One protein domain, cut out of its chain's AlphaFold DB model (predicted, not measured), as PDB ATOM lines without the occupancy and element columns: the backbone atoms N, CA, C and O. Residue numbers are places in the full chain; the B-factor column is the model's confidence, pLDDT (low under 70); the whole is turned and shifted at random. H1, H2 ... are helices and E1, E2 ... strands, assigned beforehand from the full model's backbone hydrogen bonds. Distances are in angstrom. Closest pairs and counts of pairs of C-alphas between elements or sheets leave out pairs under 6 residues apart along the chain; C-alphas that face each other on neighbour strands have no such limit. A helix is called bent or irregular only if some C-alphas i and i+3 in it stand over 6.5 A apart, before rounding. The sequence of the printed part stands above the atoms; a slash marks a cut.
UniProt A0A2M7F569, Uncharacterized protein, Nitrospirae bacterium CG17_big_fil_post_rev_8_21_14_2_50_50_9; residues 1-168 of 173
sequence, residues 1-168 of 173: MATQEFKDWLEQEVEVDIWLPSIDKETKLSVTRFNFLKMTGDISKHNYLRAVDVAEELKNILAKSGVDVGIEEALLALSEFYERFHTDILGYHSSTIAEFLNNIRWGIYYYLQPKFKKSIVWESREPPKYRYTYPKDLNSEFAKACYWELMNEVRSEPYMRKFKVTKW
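What this domain is: This is residues 1 to 168 of the 173 residues of an uncharacterized protein of Nitrospirae bacterium CG17_big_fil_post_rev_8_21_14_2_50_50_9 (UniProt A0A2M7F569). The model is a lopsided dumbbell: a larger lobe and a smaller lobe joined by a long helical arm, H5b, which is 35.2 A from first to last C-alpha. In the larger lobe the E1 E2 hairpin lies along one side of a cluster made by H2, H3, H4 and the first arm of H5, H5a, while H1 packs on the near part of H5b; the smaller lobe is the short E3 E4 hairpin with H6, and from H6 the stretch of residues 154 to 168 folds back toward the larger lobe. The printed part has 168 residues, with six named helices and four named strands in the order H1 E1 E2 H2 H3 H4 H5 E3 E4 H6; the class is mostly helix, and each two-stranded sheet, E1 - E2 and E3 - E4, is antiparallel. The whole is only just loose, close to extended, with a radius of gyration of the C-alphas of 23.0 A, and spans 74 by 37 by 26 A.

How they stand to each other: H1, residues 2 to 11, is followed by a tight link to E1, residues 13 to 20, which bends by 54 degrees at residue 17. E1 forms a hairpin with E2, residues 25 to 32; N 16 and O 29 are 2.9 A apart and N 29 and O 16 are 2.8 A apart, within hydrogen-bond range. H2, residues 33 to 43, is the hub, touching three other helices. It touches H1 only at their ends, where the C-alphas of Leu 10 and Phe 34 are closest at 4.8 A, about perpendicular at 77 degrees. H2 and H3, residues 48 to 64, form a helical hairpin at a shallow tilt of 33 degrees, only just short of steep; H3 touches H2 with residues 50 to 54 alone, and the C-alphas of Met 39 and Val 54 are closest at 6.1 A. The closest C-alphas of H3 and E2 are those of Leu 62 and Leu 29, 6.6 A apart. H4, residues 71 to 76, touches H3 about perpendicular at 76 degrees, with the C-alphas of Ala 55 and Ala 74 closest at 5.1 A. H5, residues 78 to 119, was assigned as one helix by its hydrogen bonds but is bent: C-alphas 92 and 95 are 7.4 A apart, and its arms H5a, residues 78 to 92, and H5b, residues 95 to 119, stand at a steep tilt of 64 degrees. H5a touches H2 at a steep tilt of 52 degrees, opposite ways, with the C-alphas of Thr 40 and Tyr 82 closest at 5.7 A. The closest C-alphas of H5a and E1 are those of Glu 80 and Leu 20, 6.1 A apart. H5b touches H1 with residues 100 to 107 alone, at a shallow tilt of 30 degrees, opposite ways; the C-alphas of Ala 2 and Ile 104 are closest at 5.4 A. H5b is irregular, with C-alphas 111 and 114 7.1 A apart, and has a kink of 38 degrees near residue 113. E3, residues 120 to 123, and E4, residues 129 to 132, form a hairpin with N 121 and O 131 2.8 A apart, within hydrogen-bond range. H6, residues 141 to 153, is close to H5b but not clearly touching it, with the C-alphas of Phe 116 and Met 151 5.9 A apart. Every O i to N i+4 pair is within hydrogen-bond range in H1, H2, H4 and H6; the counts are 12 of 13 in H3, 7 of 11 in H5a and 19 of 21 in H5b.

Where its parts are: H1 begins at C-alpha 2, (100.955, 96.900, 143.026), and measures 14.4 A. E1 is 20.5 A, E2 20.7 A, H2 15.6 A, H3 24.6 A and H4 8.7 A from first to last C-alpha. H5a is 19.9 A; H5b is 35.2 A, from C-alpha 95 at (99.758, 100.864, 158.010) to C-alpha 119. E3 is 9.7 A and E4 10.7 A. H6 is 18.5 A and ends at C-alpha 153, (83.194, 89.582, 144.759).

The domain as a whole: The C-alphas farthest apart are those of Asp 24 and Ser 124, 74.0 A. The printed part has no cut, and no link between named elements is long. Residues 154 to 168 hold no named element. The mean pLDDT of the printed part is 92.5; residues 46, 48, 125 and 126 are under 70.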
ATOM      1  N   MET A   1     103.554  97.751 139.125       81.12
ATOM      2  CA  MET A   1     102.313  96.987 139.422       81.12
ATOM      3  C   MET A   1     102.256  96.808 140.930       81.12
ATOM      4  O   MET A   1     103.306  96.567 141.505       81.12
ATOM      5  N   ALA A   2     101.080  96.899 141.559       90.69
ATOM      6  CA  ALA A   2     100.955  96.900 143.026       90.69
ATOM      7  C   ALA A   2     101.607  95.684 143.717       90.69
ATOM      8  O   ALA A   2     102.162  95.813 144.802       90.69
ATOM      9  N   THR A   3     101.578  94.515 143.072       93.94
ATOM     10  CA  THR A   3     102.253  93.301 143.556       93.94
ATOM     11  C   THR A   3     103.773  93.426 143.533       93.94
ATOM     12  O   THR A   3     104.420  93.020 144.489       93.94
ATOM     13  N   GLN A   4     104.335  94.017 142.475       95.94
ATOM     14  CA  GLN A   4     105.774  94.252 142.362       95.94
ATOM     15  C   GLN A   4     106.248  95.252 143.416       95.94
ATOM     16  O   GLN A   4     107.217  94.984 144.101       95.94
ATOM     17  N   GLU A   5     105.513  96.347 143.626       94.12
ATOM     18  CA  GLU A   5     105.870  97.350 144.640       94.12
ATOM     19  C   GLU A   5     105.883  96.765 146.059       94.12
ATOM     20  O   GLU A   5     106.766  97.088 146.851       94.12
ATOM     21  N   PHE A   6     104.924  95.890 146.385       96.12
ATOM     22  CA  PHE A   6     104.923  95.218 147.682       96.12
ATOM     23  C   PHE A   6     106.067  94.208 147.798       96.12
ATOM     24  O   PHE A   6     106.721  94.143 148.835       96.12
ATOM     25  N   LYS A   7     106.330  93.451 146.728       97.00
ATOM     26  CA  LYS A   7     107.447  92.507 146.664       97.00
ATOM     27  C   LYS A   7     108.787  93.218 146.869       97.00
ATOM     28  O   LYS A   7     109.534  92.821 147.753       97.00
ATOM     29  N   ASP A   8     109.040  94.300 146.138       95.81
ATOM     30  CA  ASP A   8     110.273  95.086 146.248       95.81
ATOM     31  C   ASP A   8     110.462  95.624 147.677       95.81
ATOM     32  O   ASP A   8     111.562  95.605 148.225       95.81
ATOM     33  N   TRP A   9     109.373  96.063 148.320       95.25
ATOM     34  CA  TRP A   9     109.410  96.517 149.710       95.25
ATOM     35  C   TRP A   9     109.694  95.383 150.710       95.25
ATOM     36  O   TRP A   9     110.395  95.611 151.698       95.25
ATOM     37  N   LEU A  10     109.171  94.178 150.465       96.19
ATOM     38  CA  LEU A  10     109.412  92.985 151.283       96.19
ATOM     39  C   LEU A  10     110.846  92.453 151.142       96.19
ATOM     40  O   LEU A  10     111.421  91.980 152.121       96.19
ATOM     41  N   GLU A  11     111.407  92.521 149.935       96.25
ATOM     42  CA  GLU A  11     112.746  92.015 149.609       96.25
ATOM     43  C   GLU A  11     113.870  92.975 150.012       96.25
ATOM     44  O   GLU A  11     115.031  92.571 150.046       96.25
ATOM     45  N   GLN A  12     113.549  94.225 150.356       94.56
ATOM     46  CA  GLN A  12     114.534  95.174 150.857       94.56
ATOM     47  C   GLN A  12     115.172  94.660 152.158       94.56
ATOM     48  O   GLN A  12     114.476  94.366 153.134       94.56
ATOM     49  N   GLU A  13     116.503  94.615 152.163       94.31
ATOM     50  CA  GLU A  13     117.313  94.367 153.350       94.31
ATOM     51  C   GLU A  13     117.415  95.633 154.208       94.31
ATOM     52  O   GLU A  13     117.553  96.752 153.701       94.31
ATOM     53  N   VAL A  14     117.291  95.445 155.517       93.81
ATOM     54  CA  VAL A  14     117.275  96.498 156.524       93.81
ATOM     55  C   VAL A  14     118.161  96.103 157.691       93.81
ATOM     56  O   VAL A  14     118.300  94.926 158.022       93.81
ATOM     57  N   GLU A  15     118.748  97.111 158.322       94.00
ATOM     58  CA  GLU A  15     119.579  96.922 159.499       94.00
ATOM     59  C   GLU A  15     118.818  97.363 160.749       94.00
ATOM     60  O   GLU A  15     118.330  98.497 160.824       94.00
ATOM     61  N   VAL A  16     118.720  96.470 161.730       94.38
ATOM     62  CA  VAL A  16     117.935  96.673 162.951       94.38
ATOM     63  C   VAL A  16     118.807  96.418 164.169       94.38
ATOM     64  O   VAL A  16     119.286  95.302 164.362       94.38
ATOM     65  N   ASP A  17     118.960  97.429 165.019       94.94
ATOM     66  CA  ASP A  17     119.598  97.260 166.324       94.94
ATOM     67  C   ASP A  17     118.697  96.423 167.246       94.94
ATOM     68  O   ASP A  17     117.480  96.671 167.353       94.94
ATOM     69  N   ILE A  18     119.303  95.431 167.898       95.44
ATOM     70  CA  ILE A  18     118.647  94.525 168.837       95.44
ATOM     71  C   ILE A  18     119.533  94.249 170.054       95.44
ATOM     72  O   ILE A  18     120.744  94.042 169.946       95.44
ATOM     73  N   TRP A  19     118.883  94.201 171.212       96.38
ATOM     74  CA  TRP A  19     119.446  93.714 172.461       96.38
ATOM     75  C   TRP A  19     118.822  92.356 172.793       96.38
ATOM     76  O   TRP A  19     117.597  92.240 172.825       96.38
ATOM     77  N   LEU A  20     119.663  91.344 173.013       96.19
ATOM     78  CA  LEU A  20     119.287  89.964 173.323       96.19
ATOM     79  C   LEU A  20     119.781  89.609 174.736       96.19
ATOM     80  O   LEU A  20     120.852  89.009 174.883       96.19
ATOM     81  N   PRO A  21     119.057  90.028 175.792       95.94
ATOM     82  CA  PRO A  21     119.509  89.857 177.170       95.94
ATOM     83  C   PRO A  21     119.662  88.393 177.591       95.94
ATOM     84  O   PRO A  21     120.522  88.100 178.416       95.94
ATOM     85  N   SER A  22     118.882  87.469 177.025       95.38
ATOM     86  CA  SER A  22     118.968  86.034 177.321       95.38
ATOM     87  C   SER A  22     120.329  85.415 176.999       95.38
ATOM     88  O   SER A  22     120.699  84.408 177.604       95.38
ATOM     89  N   ILE A  23     121.076  86.027 176.076       95.69
ATOM     90  CA  ILE A  23     122.402  85.580 175.628       95.69
ATOM     91  C   ILE A  23     123.481  86.663 175.797       95.69
ATOM     92  O   ILE A  23     124.605  86.483 175.334       95.69
ATOM     93  N   ASP A  24     123.147  87.781 176.455       95.62
ATOM     94  CA  ASP A  24     124.041  88.920 176.715       95.62
ATOM     95  C   ASP A  24     124.711  89.471 175.435       95.62
ATOM     96  O   ASP A  24     125.928  89.670 175.364       95.62
ATOM     97  N   LYS A  25     123.918  89.675 174.369       94.75
ATOM     98  CA  LYS A  25     124.407  90.186 173.074       94.75
ATOM     99  C   LYS A  25     123.649  91.423 172.616       94.75
ATOM    100  O   LYS A  25     122.429  91.410 172.487       94.75
ATOM    101  N   GLU A  26     124.398  92.458 172.251       96.00
ATOM    102  CA  GLU A  26     123.903  93.598 171.481       96.00
ATOM    103  C   GLU A  26     124.488  93.525 170.078       96.00
ATOM    104  O   GLU A  26     125.691  93.312 169.907       96.00
ATOM    105  N   THR A  27     123.644  93.655 169.060       95.44
ATOM    106  CA  THR A  27     124.104  93.628 167.672       95.44
ATOM    107  C   THR A  27     123.129  94.339 166.744       95.44
ATOM    108  O   THR A  27     122.027  94.730 167.132       95.44
ATOM    109  N   LYS A  28     123.539  94.485 165.487       95.88
ATOM    110  CA  LYS A  28     122.727  95.022 164.407       95.88
ATOM    111  C   LYS A  28     122.457  93.922 163.393       95.88
ATOM    112  O   LYS A  28     123.376  93.460 162.723       95.88
ATOM    113  N   LEU A  29     121.203  93.495 163.285       94.94
ATOM    114  CA  LEU A  29     120.814  92.424 162.372       94.94
ATOM    115  C   LEU A  29     120.569  92.964 160.972       94.94
ATOM    116  O   LEU A  29     119.797  93.909 160.810       94.94
ATOM    117  N   SER A  30     121.155  92.308 159.973       93.62
ATOM    118  CA  SER A  30     120.808  92.497 158.563       93.62
ATOM    119  C   SER A  30     119.755  91.470 158.151       93.62
ATOM    120  O   SER A  30     120.028  90.266 158.106       93.62
ATOM    121  N   VAL A  31     118.527  91.924 157.900       94.06
ATOM    122  CA  VAL A  31     117.390  91.061 157.544       94.06
ATOM    123  C   VAL A  31     116.518  91.713 156.483       94.06
ATOM    124  O   VAL A  31     116.395  92.930 156.429       94.06
ATOM    125  N   THR A  32     115.857  90.915 155.648       95.25
ATOM    126  CA  THR A  32     114.787  91.447 154.795       95.25
ATOM    127  C   THR A  32     113.500  91.606 155.595       95.25
ATOM    128  O   THR A  32     113.263  90.883 156.573       95.25
ATOM    129  N   ARG A  33     112.615  92.505 155.146       95.19
ATOM    130  CA  ARG A  33     111.285  92.635 155.760       95.19
ATOM    131  C   ARG A  33     110.479  91.351 155.671       95.19
ATOM    132  O   ARG A  33     109.785  90.980 156.612       95.19
ATOM    133  N   PHE A  34     110.611  90.640 154.556       95.62
ATOM    134  CA  PHE A  34     110.005  89.328 154.388       95.62
ATOM    135  C   PHE A  34     110.454  88.336 155.469       95.62
ATOM    136  O   PHE A  34     109.605  87.673 156.065       95.62
ATOM    137  N   ASN A  35     111.760  88.260 155.743       93.88
ATOM    138  CA  ASN A  35     112.314  87.294 156.689       93.88
ATOM    139  C   ASN A  35     111.744  87.506 158.093       93.88
ATOM    140  O   ASN A  35     111.175  86.573 158.659       93.88
ATOM    141  N   PHE A  36     111.801  88.727 158.640       93.56
ATOM    142  CA  PHE A  36     111.297  88.938 159.999       93.56
ATOM    143  C   PHE A  36     109.773  88.773 160.095       93.56
ATOM    144  O   PHE A  36     109.280  88.262 161.100       93.56
ATOM    145  N   LEU A  37     109.004  89.142 159.059       94.19
ATOM    146  CA  LEU A  37     107.550  88.928 159.029       94.19
ATOM    147  C   LEU A  37     107.199  87.437 159.028       94.19
ATOM    148  O   LEU A  37     106.285  87.007 159.732       94.19
ATOM    149  N   LYS A  38     107.938  86.638 158.254       93.50
ATOM    150  CA  LYS A  38     107.787  85.183 158.225       93.50
ATOM    151  C   LYS A  38     108.137  84.578 159.585       93.50
ATOM    152  O   LYS A  38     107.315  83.865 160.152       93.50
ATOM    153  N   MET A  39     109.314  84.903 160.123       92.75
ATOM    154  CA  MET A  39     109.803  84.356 161.392       92.75
ATOM    155  C   MET A  39     108.860  84.689 162.553       92.75
ATOM    156  O   MET A  39     108.443  83.793 163.281       92.75
ATOM    157  N   THR A  40     108.440  85.950 162.694       91.88
ATOM    158  CA  THR A  40     107.460  86.354 163.721       91.88
ATOM    159  C   THR A  40     106.115  85.644 163.534       91.88
ATOM    160  O   THR A  40     105.532  85.134 164.495       91.88
ATOM    161  N   GLY A  41     105.649  85.510 162.290       89.94
ATOM    162  CA  GLY A  41     104.464  84.728 161.949       89.94
ATOM    163  C   GLY A  41     104.572  83.244 162.313       89.94
ATOM    164  O   GLY A  41     103.565  82.640 162.674       89.94
ATOM    165  N   ASP A  42     105.756  82.642 162.256       90.06
ATOM    166  CA  ASP A  42     105.960  81.241 162.630       90.06
ATOM    167  C   ASP A  42     106.120  81.041 164.143       90.06
ATOM    168  O   ASP A  42     105.544  80.087 164.674       90.06
ATOM    169  N   ILE A  43     106.763  81.982 164.844       88.44
ATOM    170  CA  ILE A  43     106.855  81.999 166.316       88.44
ATOM    171  C   ILE A  43     105.461  82.114 166.953       88.44
ATOM    172  O   ILE A  43     105.131  81.352 167.863       88.44
ATOM    173  N   SER A  44     104.601  83.007 166.441       85.38
ATOM    174  CA  SER A  44     103.249  83.238 166.990       85.38
ATOM    175  C   SER A  44     102.333  82.004 166.990       85.38
ATOM    176  O   SER A  44     101.331  81.971 167.700       85.38
ATOM    177  N   LYS A  45     102.655  80.956 166.219       79.25
ATOM    178  CA  LYS A  45     101.795  79.770 166.046       79.25
ATOM    179  C   LYS A  45     101.987  78.688 167.124       79.25
ATOM    180  O   LYS A  45     101.497  77.578 166.931       79.25
ATOM    181  N   HIS A  46     102.678  78.980 168.231       66.81
ATOM    182  CA  HIS A  46     102.868  78.096 169.399       66.81
ATOM    183  C   HIS A  46     103.230  76.630 169.062       66.81
ATOM    184  O   HIS A  46     102.770  75.699 169.721       66.81
ATOM    185  N   ASN A  47     104.046  76.396 168.028       71.00
ATOM    186  CA  ASN A  47     104.474  75.053 167.633       71.00
ATOM    187  C   ASN A  47     105.980  74.885 167.868       71.00
ATOM    188  O   ASN A  47     106.786  75.513 167.186       71.00
ATOM    189  N   TYR A  48     106.347  73.995 168.795       64.81
ATOM    190  CA  TYR A  48     107.735  73.736 169.186       64.81
ATOM    191  C   TYR A  48     108.626  73.274 168.020       64.81
ATOM    192  O   TYR A  48     109.773  73.695 167.929       64.81
ATOM    193  N   LEU A  49     108.099  72.481 167.074       71.44
ATOM    194  CA  LEU A  49     108.873  72.047 165.900       71.44
ATOM    195  C   LEU A  49     109.264  73.232 165.008       71.44
ATOM    196  O   LEU A  49     110.372  73.272 164.490       71.44
ATOM    197  N   ARG A  50     108.381  74.231 164.880       74.31
ATOM    198  CA  ARG A  50     108.680  75.453 164.118       74.31
ATOM    199  C   ARG A  50     109.651  76.369 164.850       74.31
ATOM    200  O   ARG A  50     110.363  77.119 164.199       74.31
ATOM    201  N   ALA A  51     109.696  76.306 166.180       81.44
ATOM    202  CA  ALA A  51     110.645  77.096 166.955       81.44
ATOM    203  C   ALA A  51     112.096  76.698 166.645       81.44
ATOM    204  O   ALA A  51     112.941  77.578 166.551       81.44
ATOM    205  N   VAL A  52     112.376  75.409 166.413       88.75
ATOM    206  CA  VAL A  52     113.725  74.943 166.040       88.75
ATOM    207  C   VAL A  52     114.136  75.471 164.666       88.75
ATOM    208  O   VAL A  52     115.212  76.049 164.539       88.75
ATOM    209  N   ASP A  53     113.264  75.352 163.659       90.75
ATOM    210  CA  ASP A  53     113.545  75.871 162.312       90.75
ATOM    211  C   ASP A  53     113.774  77.393 162.327       90.75
ATOM    212  O   ASP A  53     114.693  77.900 161.683       90.75
ATOM    213  N   VAL A  54     112.964  78.132 163.096       92.50
ATOM    214  CA  VAL A  54     113.122  79.587 163.238       92.50
ATOM    215  C   VAL A  54     114.379  79.943 164.038       92.50
ATOM    216  O   VAL A  54     115.024  80.939 163.722       92.50
ATOM    217  N   ALA A  55     114.765  79.144 165.034       94.31
ATOM    218  CA  ALA A  55     116.009  79.345 165.773       94.31
ATOM    219  C   ALA A  55     117.245  79.107 164.893       94.31
ATOM    220  O   ALA A  55     118.191  79.888 164.966       94.31
ATOM    221  N   GLU A  56     117.230  78.109 164.005       94.88
ATOM    222  CA  GLU A  56     118.283  77.947 162.992       94.88
ATOM    223  C   GLU A  56     118.324  79.147 162.031       94.88
ATOM    224  O   GLU A  56     119.398  79.648 161.692       94.88
ATOM    225  N   GLU A  57     117.167  79.670 161.610       95.31
ATOM    226  CA  GLU A  57     117.106  80.888 160.787       95.31
ATOM    227  C   GLU A  57     117.693  82.104 161.537       95.31
ATOM    228  O   GLU A  57     118.530  82.821 160.981       95.31
ATOM    229  N   LEU A  58     117.349  82.287 162.819       95.75
ATOM    230  CA  LEU A  58     117.885  83.353 163.673       95.75
ATOM    231  C   LEU A  58     119.398  83.221 163.881       95.75
ATOM    232  O   LEU A  58     120.121  84.204 163.725       95.75
ATOM    233  N   LYS A  59     119.895  82.015 164.166       96.19
ATOM    234  CA  LYS A  59     121.329  81.730 164.288       96.19
ATOM    235  C   LYS A  59     122.091  82.135 163.027       96.19
ATOM    236  O   LYS A  59     123.128  82.785 163.115       96.19
ATOM    237  N   ASN A  60     121.566  81.809 161.847       95.62
ATOM    238  CA  ASN A  60     122.192  82.189 160.579       95.62
ATOM    239  C   ASN A  60     122.215  83.711 160.365       95.62
ATOM    240  O   ASN A  60     123.183  84.247 159.826       95.62
ATOM    241  N   ILE A  61     121.162  84.419 160.781       95.44
ATOM    242  CA  ILE A  61     121.093  85.888 160.729       95.44
ATOM    243  C   ILE A  61     122.106  86.517 161.700       95.44
ATOM    244  O   ILE A  61     122.820  87.452 161.328       95.44
ATOM    245  N   LEU A  62     122.208  85.983 162.919       95.25
ATOM    246  CA  LEU A  62     123.181  86.413 163.923       95.25
ATOM    247  C   LEU A  62     124.616  86.197 163.433       95.25
ATOM    248  O   LEU A  62     125.417  87.132 163.468       95.25
ATOM    249  N   ALA A  63     124.909  85.028 162.858       95.38
ATOM    250  CA  ALA A  63     126.225  84.707 162.312       95.38
ATOM    251  C   ALA A  63     126.627  85.658 161.173       95.38
ATOM    252  O   ALA A  63     127.755  86.154 161.144       95.38
ATOM    253  N   LYS A  64     125.693  85.993 160.267       93.56
ATOM    254  CA  LYS A  64     125.910  87.019 159.224       93.56
ATOM    255  C   LYS A  64     126.210  88.403 159.800       93.56
ATOM    256  O   LYS A  64     126.895  89.189 159.156       93.56
ATOM    257  N   SER A  65     125.716  88.674 161.003       91.56
ATOM    258  CA  SER A  65     125.911  89.928 161.735       91.56
ATOM    259  C   SER A  65     127.130  89.875 162.677       91.56
ATOM    260  O   SER A  65     127.309  90.759 163.508       91.56
ATOM    261  N   GLY A  66     127.973  88.837 162.566       92.12
ATOM    262  CA  GLY A  66     129.198  88.674 163.354       92.12
ATOM    263  C   GLY A  66     129.001  88.084 164.753       92.12
ATOM    264  O   GLY A  66     129.939  88.099 165.549       92.12
ATOM    265  N   VAL A  67     127.809  87.564 165.067       94.31
ATOM    266  CA  VAL A  67     127.491  86.945 166.359       94.31
ATOM    267  C   VAL A  67     127.334  85.439 166.172       94.31
ATOM    268  O   VAL A  67     126.328  84.973 165.644       94.31
ATOM    269  N   ASP A  68     128.337  84.676 166.597       94.69
ATOM    270  CA  ASP A  68     128.277  83.213 166.591       94.69
ATOM    271  C   ASP A  68     127.580  82.708 167.861       94.69
ATOM    272  O   ASP A  68     127.951  83.105 168.968       94.69
ATOM    273  N   VAL A  69     126.553  81.874 167.686       95.06
ATOM    274  CA  VAL A  69     125.739  81.305 168.771       95.06
ATOM    275  C   VAL A  69     125.373  79.854 168.480       95.06
ATOM    276  O   VAL A  69     125.210  79.434 167.327       95.06
ATOM    277  N   GLY A  70     125.186  79.080 169.545       96.12
ATOM    278  CA  GLY A  70     124.582  77.756 169.482       96.12
ATOM    279  C   GLY A  70     123.078  77.805 169.187       96.12
ATOM    280  O   GLY A  70     122.425  78.842 169.273       96.12
ATOM    281  N   ILE A  71     122.497  76.645 168.867       95.12
ATOM    282  CA  ILE A  71     121.043  76.527 168.659       95.12
ATOM    283  C   ILE A  71     120.247  76.801 169.945       95.12
ATOM    284  O   ILE A  71     119.172  77.385 169.889       95.12
ATOM    285  N   GLU A  72     120.783  76.418 171.107       94.56
ATOM    286  CA  GLU A  72     120.152  76.660 172.412       94.56
ATOM    287  C   GLU A  72     120.074  78.160 172.726       94.56
ATOM    288  O   GLU A  72     119.016  78.657 173.101       94.56
ATOM    289  N   GLU A  73     121.157  78.897 172.482       95.94
ATOM    290  CA  GLU A  73     121.201  80.359 172.605       95.94
ATOM    291  C   GLU A  73     120.223  81.032 171.632       95.94
ATOM    292  O   GLU A  73     119.470  81.924 172.019       95.94
ATOM    293  N   ALA A  74     120.159  80.566 170.382       95.50
ATOM    294  CA  ALA A  74     119.200  81.083 169.409       95.50
ATOM    295  C   ALA A  74     117.741  80.823 169.825       95.50
ATOM    296  O   ALA A  74     116.892  81.692 169.635       95.50
ATOM    297  N   LEU A  75     117.443  79.661 170.423       93.88
ATOM    298  CA  LEU A  75     116.121  79.347 170.978       93.88
ATOM    299  C   LEU A  75     115.747  80.289 172.129       93.88
ATOM    300  O   LEU A  75     114.605  80.746 172.182       93.88
ATOM    301  N   LEU A  76     116.693  80.595 173.023       94.25
ATOM    302  CA  LEU A  76     116.492  81.542 174.126       94.25
ATOM    303  C   LEU A  76     116.207  82.963 173.610       94.25
ATOM    304  O   LEU A  76     115.301  83.627 174.112       94.25
ATOM    305  N   ALA A  77     116.898  83.379 172.549       95.62
ATOM    306  CA  ALA A  77     116.753  84.700 171.941       95.62
ATOM    307  C   ALA A  77     115.448  84.895 171.133       95.62
ATOM    308  O   ALA A  77     115.129  86.020 170.733       95.62
ATOM    309  N   LEU A  78     114.662  83.837 170.876       93.94
ATOM    310  CA  LEU A  78     113.452  83.931 170.045       93.94
ATOM    311  C   LEU A  78     112.394  84.881 170.613       93.94
ATOM    312  O   LEU A  78     111.722  85.557 169.835       93.94
ATOM    313  N   SER A  79     112.213  84.935 171.937       91.81
ATOM    314  CA  SER A  79     111.210  85.823 172.545       91.81
ATOM    315  C   SER A  79     111.571  87.295 172.374       91.81
ATOM    316  O   SER A  79     110.701  88.108 172.081       91.81
ATOM    317  N   GLU A  80     112.854  87.624 172.494       94.38
ATOM    318  CA  GLU A  80     113.386  88.984 172.358       94.38
ATOM    319  C   GLU A  80     113.372  89.423 170.890       94.38
ATOM    320  O   GLU A  80     112.938  90.529 170.564       94.38
ATOM    321  N   PHE A  81     113.743  88.514 169.980       94.94
ATOM    322  CA  PHE A  81     113.551  88.710 168.546       94.94
ATOM    323  C   PHE A  81     112.073  88.960 168.222       94.94
ATOM    324  O   PHE A  81     111.738  89.907 167.509       94.94
ATOM    325  N   TYR A  82     111.169  88.138 168.758       93.31
ATOM    326  CA  TYR A  82     109.742  88.310 168.533       93.31
ATOM    327  C   TYR A  82     109.262  89.670 169.029       93.31
ATOM    328  O   TYR A  82     108.638  90.393 168.263       93.31
ATOM    329  N   GLU A  83     109.581  90.056 170.263       92.94
ATOM    330  CA  GLU A  83     109.196  91.356 170.812       92.94
ATOM    331  C   GLU A  83     109.671  92.507 169.917       92.94
ATOM    332  O   GLU A  83     108.859  93.325 169.475       92.94
ATOM    333  N   ARG A  84     110.952  92.504 169.535       95.06
ATOM    334  CA  ARG A  84     111.533  93.562 168.705       95.06
ATOM    335  C   ARG A  84     110.880  93.664 167.325       95.06
ATOM    336  O   ARG A  84     110.544  94.756 166.867       95.06
ATOM    337  N   PHE A  85     110.701  92.542 166.635       94.25
ATOM    338  CA  PHE A  85     110.244  92.555 165.243       94.25
ATOM    339  C   PHE A  85     108.719  92.537 165.098       94.25
ATOM    340  O   PHE A  85     108.185  93.152 164.173       94.25
ATOM    341  N   HIS A  86     108.000  91.878 166.005       92.00
ATOM    342  CA  HIS A  86     106.539  91.813 165.987       92.00
ATOM    343  C   HIS A  86     105.895  93.011 166.694       92.00
ATOM    344  O   HIS A  86     104.948  93.599 166.170       92.00
ATOM    345  N   THR A  87     106.355  93.382 167.888       88.44
ATOM    346  CA  THR A  87     105.685  94.437 168.663       88.44
ATOM    347  C   THR A  87     106.091  95.818 168.158       88.44
ATOM    348  O   THR A  87     105.219  96.628 167.839       88.44
ATOM    349  N   ASP A  88     107.392  96.071 167.992       91.75
ATOM    350  CA  ASP A  88     107.866  97.404 167.602       91.75
ATOM    351  C   ASP A  88     107.789  97.622 166.085       91.75
ATOM    352  O   ASP A  88     107.129  98.544 165.594       91.75
ATOM    353  N   ILE A  89     108.486  96.775 165.319       92.94
ATOM    354  CA  ILE A  89     108.748  97.021 163.891       92.94
ATOM    355  C   ILE A  89     107.520  96.724 163.031       92.94
ATOM    356  O   ILE A  89     107.129  97.542 162.193       92.94
ATOM    357  N   LEU A  90     106.853  95.590 163.249       90.94
ATOM    358  CA  LEU A  90     105.598  95.298 162.560       90.94
ATOM    359  C   LEU A  90     104.508  96.316 162.939       90.94
ATOM    360  O   LEU A  90     103.755  96.740 162.059       90.94
ATOM    361  N   GLY A  91     104.468  96.783 164.191       88.06
ATOM    362  CA  GLY A  91     103.613  97.899 164.603       88.06
ATOM    363  C   GLY A  91     103.842  99.144 163.739       88.06
ATOM    364  O   GLY A  91     102.892  99.689 163.166       88.06
ATOM    365  N   TYR A  92     105.106  99.533 163.554       91.62
ATOM    366  CA  TYR A  92     105.512 100.647 162.693       91.62
ATOM    367  C   TYR A  92     105.110 100.452 161.215       91.62
ATOM    368  O   TYR A  92     104.619 101.388 160.576       91.62
ATOM    369  N   HIS A  93     105.247  99.240 160.667       93.38
ATOM    370  CA  HIS A  93     104.918  98.950 159.264       93.38
ATOM    371  C   HIS A  93     103.457  98.576 158.998       93.38
ATOM    372  O   HIS A  93     103.062  98.498 157.833       93.38
ATOM    373  N   SER A  94     102.639  98.368 160.027       93.00
ATOM    374  CA  SER A  94     101.257  97.880 159.909       93.00
ATOM    375  C   SER A  94     100.423  98.658 158.885       93.00
ATOM    376  O   SER A  94      99.811  98.077 157.986       93.00
ATOM    377  N   SER A  95     100.465  99.991 158.951       94.50
ATOM    378  CA  SER A  95      99.758 100.864 158.010       94.50
ATOM    379  C   SER A  95     100.312 100.740 156.588       94.50
ATOM    380  O   SER A  95      99.552 100.754 155.619       94.50
ATOM    381  N   THR A  96     101.631 100.601 156.448       95.50
ATOM    382  CA  THR A  96     102.318 100.443 155.158       95.50
ATOM    383  C   THR A  96     101.932  99.125 154.488       95.50
ATOM    384  O   THR A  96     101.581  99.116 153.309       95.50
ATOM    385  N   ILE A  97     101.904  98.026 155.247       95.56
ATOM    386  CA  ILE A  97     101.416  96.724 154.773       95.56
ATOM    387  C   ILE A  97      99.943  96.837 154.363       95.56
ATOM    388  O   ILE A  97      99.568  96.382 153.282       95.56
ATOM    389  N   ALA A  98      99.111  97.507 155.167       96.44
ATOM    390  CA  ALA A  98      97.703  97.723 154.838       96.44
ATOM    391  C   ALA A  98      97.516  98.513 153.528       96.44
ATOM    392  O   ALA A  98      96.634  98.177 152.736       96.44
ATOM    393  N   GLU A  99      98.352  99.522 153.258       97.19
ATOM    394  CA  GLU A  99      98.351 100.242 151.979       97.19
ATOM    395  C   GLU A  99      98.679  99.308 150.809       97.19
ATOM    396  O   GLU A  99      97.943  99.293 149.820       97.19
ATOM    397  N   PHE A 100      99.745  98.506 150.917       97.00
ATOM    398  CA  PHE A 100     100.131  97.563 149.864       97.00
ATOM    399  C   PHE A 100      99.030  96.538 149.578       97.00
ATOM    400  O   PHE A 100      98.643  96.353 148.421       97.00
ATOM    401  N   LEU A 101      98.467  95.924 150.620       97.12
ATOM    402  CA  LEU A 101      97.375  94.958 150.487       97.12
ATOM    403  C   LEU A 101      96.126  95.592 149.866       97.12
ATOM    404  O   LEU A 101      95.496  95.001 148.986       97.12
ATOM    405  N   ASN A 102      95.786  96.821 150.262       97.44
ATOM    406  CA  ASN A 102      94.666  97.549 149.676       97.44
ATOM    407  C   ASN A 102      94.918  97.865 148.192       97.44
ATOM    408  O   ASN A 102      94.030  97.691 147.357       97.44
ATOM    409  N   ASN A 103      96.141  98.254 147.830       97.31
ATOM    410  CA  ASN A 103      96.517  98.496 146.438       97.31
ATOM    411  C   ASN A 103      96.437  97.221 145.588       97.31
ATOM    412  O   ASN A 103      95.962  97.287 144.452       97.31
ATOM    413  N   ILE A 104      96.827  96.063 146.133       96.94
ATOM    414  CA  ILE A 104      96.659  94.759 145.476       96.94
ATOM    415  C   ILE A 104      95.174  94.438 145.290       96.94
ATOM    416  O   ILE A 104      94.768  94.095 144.181       96.94
ATOM    417  N   ARG A 105      94.343  94.620 146.326       95.88
ATOM    418  CA  ARG A 105      92.888  94.407 146.246       95.88
ATOM    419  C   ARG A 105      92.251  95.256 145.145       95.88
ATOM    420  O   ARG A 105      91.493  94.742 144.325       95.88
ATOM    421  N   TRP A 106      92.599  96.540 145.085       97.00
ATOM    422  CA  TRP A 106      92.169  97.422 144.001       97.00
ATOM    423  C   TRP A 106      92.708  96.970 142.640       97.00
ATOM    424  O   TRP A 106      91.977  97.017 141.654       97.00
ATOM    425  N   GLY A 107      93.959  96.512 142.573       95.75
ATOM    426  CA  GLY A 107      94.559  95.955 141.361       95.75
ATOM    427  C   GLY A 107      93.775  94.763 140.811       95.75
ATOM    428  O   GLY A 107      93.448  94.756 139.626       95.75
ATOM    429  N   ILE A 108      93.403  93.810 141.673       95.25
ATOM    430  CA  ILE A 108      92.564  92.653 141.322       95.25
ATOM    431  C   ILE A 108      91.200  93.117 140.804       95.25
ATOM    432  O   ILE A 108      90.766  92.665 139.744       95.25
ATOM    433  N   TYR A 109      90.552  94.053 141.508       96.25
ATOM    434  CA  TYR A 109      89.269  94.616 141.086       96.25
ATOM    435  C   TYR A 109      89.358  95.189 139.665       96.25
ATOM    436  O   TYR A 109      88.638  94.736 138.778       96.25
ATOM    437  N   TYR A 110      90.286  96.121 139.414       96.19
ATOM    438  CA  TYR A 110      90.445  96.743 138.094       96.19
ATOM    439  C   TYR A 110      90.818  95.740 137.003       96.19
ATOM    440  O   TYR A 110      90.315  95.847 135.885       96.19
ATOM    441  N   TYR A 111      91.666  94.762 137.323       96.31
ATOM    442  CA  TYR A 111      92.070  93.719 136.386       96.31
ATOM    443  C   TYR A 111      90.881  92.862 135.931       96.31
ATOM    444  O   TYR A 111      90.764  92.533 134.751       96.31
ATOM    445  N   LEU A 112      89.963  92.537 136.847       96.50
ATOM    446  CA  LEU A 112      88.809  91.683 136.563       96.50
ATOM    447  C   LEU A 112      87.595  92.445 136.014       96.50
ATOM    448  O   LEU A 112      86.760  91.832 135.346       96.50
ATOM    449  N   GLN A 113      87.505  93.766 136.207       96.81
ATOM    450  CA  GLN A 113      86.373  94.580 135.739       96.81
ATOM    451  C   GLN A 113      86.007  94.376 134.253       96.81
ATOM    452  O   GLN A 113      84.821  94.199 133.958       96.81
ATOM    453  N   PRO A 114      86.950  94.353 133.287       96.56
ATOM    454  CA  PRO A 114      86.611  94.112 131.884       96.56
ATOM    455  C   PRO A 114      85.969  92.740 131.650       96.56
ATOM    456  O   PRO A 114      85.080  92.611 130.807       96.56
ATOM    457  N   LYS A 115      86.409  91.714 132.391       95.69
ATOM    458  CA  LYS A 115      85.852  90.360 132.302       95.69
ATOM    459  C   LYS A 115      84.469  90.299 132.941       95.69
ATOM    460  O   LYS A 115      83.545  89.796 132.304       95.69
ATOM    461  N   PHE A 116      84.322  90.879 134.129       96.12
ATOM    462  CA  PHE A 116      83.049  91.003 134.831       96.12
ATOM    463  C   PHE A 116      81.983  91.656 133.940       96.12
ATOM    464  O   PHE A 116      80.967  91.021 133.648       96.12
ATOM    465  N   LYS A 117      82.266  92.851 133.397       95.25
ATOM    466  CA  LYS A 117      81.343  93.618 132.537       95.25
ATOM    467  C   LYS A 117      80.892  92.857 131.292       95.25
ATOM    468  O   LYS A 117      79.748  92.992 130.881       95.25
ATOM    469  N   LYS A 118      81.778  92.056 130.691       95.50
ATOM    470  CA  LYS A 118      81.441  91.203 129.536       95.50
ATOM    471  C   LYS A 118      80.625  89.973 129.922       95.50
ATOM    472  O   LYS A 118      79.954  89.403 129.070       95.50
ATOM    473  N   SER A 119      80.752  89.517 131.165       95.50
ATOM    474  CA  SER A 119      80.165  88.255 131.599       95.50
ATOM    475  C   SER A 119      78.761  88.395 132.169       95.50
ATOM    476  O   SER A 119      77.979  87.459 132.023       95.50
ATOM    477  N   ILE A 120      78.440  89.526 132.802       95.31
ATOM    478  CA  ILE A 120      77.151  89.729 133.462       95.31
ATOM    479  C   ILE A 120      76.013  89.848 132.443       95.31
ATOM    480  O   ILE A 120      76.073  90.626 131.494       95.31
ATOM    481  N   VAL A 121      74.963  89.063 132.659       93.88
ATOM    482  CA  VAL A 121      73.719  89.081 131.893       93.88
ATOM    483  C   VAL A 121      72.595  89.383 132.867       93.88
ATOM    484  O   VAL A 121      72.371  88.626 133.811       93.88
ATOM    485  N   TRP A 122      71.896  90.488 132.631       90.44
ATOM    486  CA  TRP A 122      70.718  90.870 133.398       90.44
ATOM    487  C   TRP A 122      69.479  90.225 132.786       90.44
ATOM    488  O   TRP A 122      69.225  90.353 131.590       90.44
ATOM    489  N   GLU A 123      68.714  89.525 133.612       87.44
ATOM    490  CA  GLU A 123      67.457  88.902 133.228       87.44
ATOM    491  C   GLU A 123      66.299  89.751 133.758       87.44
ATOM    492  O   GLU A 123      66.247  90.111 134.937       87.44
ATOM    493  N   SER A 124      65.354  90.076 132.876       74.88
ATOM    494  CA  SER A 124      64.150  90.820 133.243       74.88
ATOM    495  C   SER A 124      63.219  89.927 134.060       74.88
ATOM    496  O   SER A 124      62.551  89.060 133.499       74.88
ATOM    497  N   ARG A 125      63.199  90.138 135.382       66.19
ATOM    498  CA  ARG A 125      62.084  89.868 136.310       66.19
ATOM    499  C   ARG A 125      62.178  90.859 137.469       66.19
ATOM    500  O   ARG A 125      63.262  91.356 137.745       66.19
ATOM    501  N   GLU A 126      61.067  91.137 138.138       69.25
ATOM    502  CA  GLU A 126      61.077  91.782 139.453       69.25
ATOM    503  C   GLU A 126      61.166  90.691 140.537       69.25
ATOM    504  O   GLU A 126      60.290  89.822 140.574       69.25
ATOM    505  N   PRO A 127      62.197  90.673 141.406       70.06
ATOM    506  CA  PRO A 127      63.412  91.499 141.410       70.06
ATOM    507  C   PRO A 127      64.435  91.081 140.330       70.06
ATOM    508  O   PRO A 127      64.440  89.911 139.923       70.06
ATOM    509  N   PRO A 128      65.317  92.007 139.885       74.69
ATOM    510  CA  PRO A 128      66.254  91.771 138.788       74.69
ATOM    511  C   PRO A 128      67.161  90.583 139.088       74.69
ATOM    512  O   PRO A 128      67.925  90.578 140.056       74.69
ATOM    513  N   LYS A 129      67.072  89.568 138.229       87.62
ATOM    514  CA  LYS A 129      67.945  88.398 138.271       87.62
ATOM    515  C   LYS A 129      69.154  88.657 137.387       87.62
ATOM    516  O   LYS A 129      69.078  89.383 136.399       87.62
ATOM    517  N   TYR A 130      70.280  88.065 137.741       91.94
ATOM    518  CA  TYR A 130      71.470  88.110 136.908       91.94
ATOM    519  C   TYR A 130      72.124  86.742 136.869       91.94
ATOM    520  O   TYR A 130      71.950  85.915 137.766       91.94
ATOM    521  N   ARG A 131      72.899  86.528 135.815       93.50
ATOM    522  CA  ARG A 131      73.801  85.391 135.684       93.50
ATOM    523  C   ARG A 131      75.101  85.825 135.033       93.50
ATOM    524  O   ARG A 131      75.182  86.914 134.466       93.50
ATOM    525  N   TYR A 132      76.093  84.945 135.052       95.06
ATOM    526  CA  TYR A 132      77.329  85.137 134.307       95.06
ATOM    527  C   TYR A 132      77.419  84.174 133.126       95.06
ATOM    528  O   TYR A 132      76.956  83.035 133.183       95.06
ATOM    529  N   THR A 133      78.029  84.637 132.039       95.50
ATOM    530  CA  THR A 133      78.533  83.762 130.981       95.50
ATOM    531  C   THR A 133      79.907  83.230 131.370       95.50
ATOM    532  O   THR A 133      80.769  83.966 131.856       95.50
ATOM    533  N   TYR A 134      80.109  81.934 131.151       94.56
ATOM    534  CA  TYR A 134      81.354  81.251 131.488       94.56
ATOM    535  C   TYR A 134      82.291  81.199 130.271       94.56
ATOM    536  O   TYR A 134      81.818  81.098 129.134       94.56
ATOM    537  N   PRO A 135      83.621  81.277 130.469       93.31
ATOM    538  CA  PRO A 135      84.587  80.928 129.428       93.31
ATOM    539  C   PRO A 135      84.335  79.514 128.880       93.31
ATOM    540  O   PRO A 135      83.968  78.621 129.638       93.31
ATOM    541  N   LYS A 136      84.561  79.305 127.575       91.00
ATOM    542  CA  LYS A 136      84.291  78.018 126.905       91.00
ATOM    543  C   LYS A 136      85.126  76.861 127.454       91.00
ATOM    544  O   LYS A 136      84.643  75.741 127.484       91.00
ATOM    545  N   ASP A 137      86.338  77.145 127.922       92.81
ATOM    546  CA  ASP A 137      87.261  76.130 128.445       92.81
ATOM    547  C   ASP A 137      86.915  75.700 129.884       92.81
ATOM    548  O   ASP A 137      87.549  74.822 130.469       92.81
ATOM    549  N   LEU A 138      85.898  76.327 130.482       92.44
ATOM    550  CA  LEU A 138      85.529  76.170 131.880       92.44
ATOM    551  C   LEU A 138      84.441  75.091 132.021       92.44
ATOM    552  O   LEU A 138      83.252  75.370 132.175       92.44
ATOM    553  N   ASN A 139      84.880  73.833 131.927       90.06
ATOM    554  CA  ASN A 139      84.001  72.662 131.791       90.06
ATOM    555  C   ASN A 139      83.591  72.003 133.119       90.06
ATOM    556  O   ASN A 139      82.618  71.257 133.152       90.06
ATOM    557  N   SER A 140      84.312  72.272 134.210       95.44
ATOM    558  CA  SER A 140      84.010  71.716 135.535       95.44
ATOM    559  C   SER A 140      82.978  72.564 136.276       95.44
ATOM    560  O   SER A 140      83.125  73.785 136.359       95.44
ATOM    561  N   GLU A 141      81.976  71.922 136.881       94.19
ATOM    562  CA  GLU A 141      80.986  72.599 137.730       94.19
ATOM    563  C   GLU A 141      81.632  73.295 138.934       94.19
ATOM    564  O   GLU A 141      81.255  74.415 139.274       94.19
ATOM    565  N   PHE A 142      82.678  72.700 139.516       95.00
ATOM    566  CA  PHE A 142      83.445  73.340 140.586       95.00
ATOM    567  C   PHE A 142      84.102  74.638 140.106       95.00
ATOM    568  O   PHE A 142      83.982  75.682 140.742       95.00
ATOM    569  N   ALA A 143      84.743  74.606 138.936       94.75
ATOM    570  CA  ALA A 143      85.368  75.797 138.380       94.75
ATOM    571  C   ALA A 143      84.322  76.887 138.079       94.75
ATOM    572  O   ALA A 143      84.599  78.073 138.276       94.75
ATOM    573  N   LYS A 144      83.124  76.511 137.601       95.50
ATOM    574  CA  LYS A 144      82.026  77.460 137.350       95.50
ATOM    575  C   LYS A 144      81.552  78.104 138.650       95.50
ATOM    576  O   LYS A 144      81.339  79.314 138.662       95.50
ATOM    577  N   ALA A 145      81.457  77.335 139.735       95.62
ATOM    578  CA  ALA A 145      81.138  77.859 141.061       95.62
ATOM    579  C   ALA A 145      82.192  78.876 141.540       95.62
ATOM    580  O   ALA A 145      81.834  80.004 141.872       95.62
ATOM    581  N   CYS A 146      83.488  78.553 141.453       95.56
ATOM    582  CA  CYS A 146      84.557  79.499 141.799       95.56
ATOM    583  C   CYS A 146      84.525  80.769 140.931       95.56
ATOM    584  O   CYS A 146      84.728  81.877 141.426       95.56
ATOM    585  N   TYR A 147      84.254  80.632 139.628       96.12
ATOM    586  CA  TYR A 147      84.106  81.779 138.731       96.12
ATOM    587  C   TYR A 147      82.920  82.663 139.137       96.12
ATOM    588  O   TYR A 147      83.037  83.887 139.142       96.12
ATOM    589  N   TRP A 148      81.786  82.052 139.479       95.69
ATOM    590  CA  TRP A 148      80.592  82.757 139.936       95.69
ATOM    591  C   TRP A 148      80.860  83.567 141.209       95.69
ATOM    592  O   TRP A 148      80.525  84.752 141.260       95.69
ATOM    593  N   GLU A 149      81.499  82.955 142.207       95.75
ATOM    594  CA  GLU A 149      81.911  83.631 143.441       95.75
ATOM    595  C   GLU A 149      82.853  84.798 143.145       95.75
ATOM    596  O   GLU A 149      82.587  85.924 143.562       95.75
ATOM    597  N   LEU A 150      83.885  84.571 142.325       95.38
ATOM    598  CA  LEU A 150      84.831  85.615 141.939       95.38
ATOM    599  C   LEU A 150      84.140  86.801 141.254       95.38
ATOM    600  O   LEU A 150      84.443  87.951 141.568       95.38
ATOM    601  N   MET A 151      83.217  86.546 140.320       96.06
ATOM    602  CA  MET A 151      82.475  87.609 139.634       96.06
ATOM    603  C   MET A 151      81.554  88.383 140.585       96.06
ATOM    604  O   MET A 151      81.377  89.587 140.406       96.06
ATOM    605  N   ASN A 152      81.004  87.728 141.609       94.44
ATOM    606  CA  ASN A 152      80.217  88.400 142.640       94.44
ATOM    607  C   ASN A 152      81.065  89.261 143.570       94.44
ATOM    608  O   ASN A 152      80.647  90.374 143.883       94.44
ATOM    609  N   GLU A 153      82.251  88.795 143.959       92.75
ATOM    610  CA  GLU A 153      83.194  89.582 144.759       92.75
ATOM    611  C   GLU A 153      83.623  90.862 144.031       92.75
ATOM    612  O   GLU A 153      83.689  91.933 144.628       92.75
ATOM    613  N   VAL A 154      83.851  90.794 142.713       94.69
ATOM    614  CA  VAL A 154      84.238  91.972 141.911       94.69
ATOM    615  C   VAL A 154      83.057  92.802 141.405       94.69
ATOM    616  O   VAL A 154      83.271  93.817 140.742       94.69
ATOM    617  N   ARG A 155      81.812  92.398 141.685       93.50
ATOM    618  CA  ARG A 155      80.616  93.169 141.304       93.50
ATOM    619  C   ARG A 155      80.528  94.488 142.065       93.50
ATOM    620  O   ARG A 155      80.005  95.463 141.531       93.50
ATOM    621  N   SER A 156      81.035  94.503 143.292       91.19
ATOM    622  CA  SER A 156      81.086  95.682 144.148       91.19
ATOM    623  C   SER A 156      82.514  96.200 144.253       91.19
ATOM    624  O   SER A 156      83.476  95.433 144.269       91.19
ATOM    625  N   GLU A 157      82.655  97.518 144.349       94.62
ATOM    626  CA  GLU A 157      83.948  98.128 144.639       94.62
ATOM    627  C   GLU A 157      84.477  97.685 146.014       94.62
ATOM    628  O   GLU A 157      83.690  97.466 146.942       94.62
ATOM    629  N   PRO A 158      85.809  97.581 146.188       94.75
ATOM    630  CA  PRO A 158      86.404  97.397 147.504       94.75
ATOM    631  C   PRO A 158      85.907  98.450 148.505       94.75
ATOM    632  O   PRO A 158      86.003  99.649 148.252       94.75
ATOM    633  N   TYR A 159      85.444  98.005 149.679       92.62
ATOM    634  CA  TYR A 159      84.929  98.900 150.727       92.62
ATOM    635  C   TYR A 159      85.950  99.947 151.194       92.62
ATOM    636  O   TYR A 159      85.598 101.086 151.495       92.62
ATOM    637  N   MET A 160      87.227  99.560 151.264       94.38
ATOM    638  CA  MET A 160      88.308 100.452 151.666       94.38
ATOM    639  C   MET A 160      88.761 101.282 150.464       94.38
ATOM    640  O   MET A 160      89.296 100.749 149.489       94.38
ATOM    641  N   ARG A 161      88.600 102.604 150.546       95.38
ATOM    642  CA  ARG A 161      89.148 103.523 149.538       95.38
ATOM    643  C   ARG A 161      90.669 103.410 149.494       95.38
ATOM    644  O   ARG A 161      91.306 103.052 150.483       95.38
ATOM    645  N   LYS A 162      91.268 103.735 148.349       95.31
ATOM    646  CA  LYS A 162      92.725 103.887 148.275       95.31
ATOM    647  C   LYS A 162      93.178 104.963 149.256       95.31
ATOM    648  O   LYS A 162      92.552 106.016 149.362       95.31
ATOM    649  N   PHE A 163      94.280 104.699 149.936       96.19
ATOM    650  CA  PHE A 163      94.934 105.640 150.831       96.19
ATOM    651  C   PHE A 163      96.442 105.534 150.640       96.19
ATOM    652  O   PHE A 163      96.929 104.597 150.010       96.19
ATOM    653  N   LYS A 164      97.170 106.516 151.165       95.19
ATOM    654  CA  LYS A 164      98.626 106.547 151.122       95.19
ATOM    655  C   LYS A 164      99.153 106.870 152.507       95.19
ATOM    656  O   LYS A 164      98.803 107.894 153.084       95.19
ATOM    657  N   VAL A 165     100.003 106.000 153.020       93.62
ATOM    658  CA  VAL A 165     100.743 106.201 154.255       93.62
ATOM    659  C   VAL A 165     101.904 107.142 153.979       93.62
ATOM    660  O   VAL A 165     102.518 107.135 152.905       93.62
ATOM    661  N   THR A 166     102.200 107.983 154.965       90.12
ATOM    662  CA  THR A 166     103.332 108.900 154.895       90.12
ATOM    663  C   THR A 166     104.637 108.148 154.637       90.12
ATOM    664  O   THR A 166     104.878 107.079 155.199       90.12
ATOM    665  N   LYS A 167     105.517 108.721 153.807       87.69
ATOM    666  CA  LYS A 167     106.820 108.113 153.483       87.69
ATOM    667  C   LYS A 167     107.649 107.813 154.738       87.69
ATOM    668  O   LYS A 167     108.410 106.859 154.757       87.69
ATOM    669  N   TRP A 168     107.459 108.588 155.804       85.69
ATOM    670  CA  TRP A 168     108.196 108.450 157.059       85.69
ATOM    671  C   TRP A 168     107.870 107.187 157.855       85.69
ATOM    672  O   TRP A 168     108.643 106.868 158.748       85.69
TER     673      TRP A 168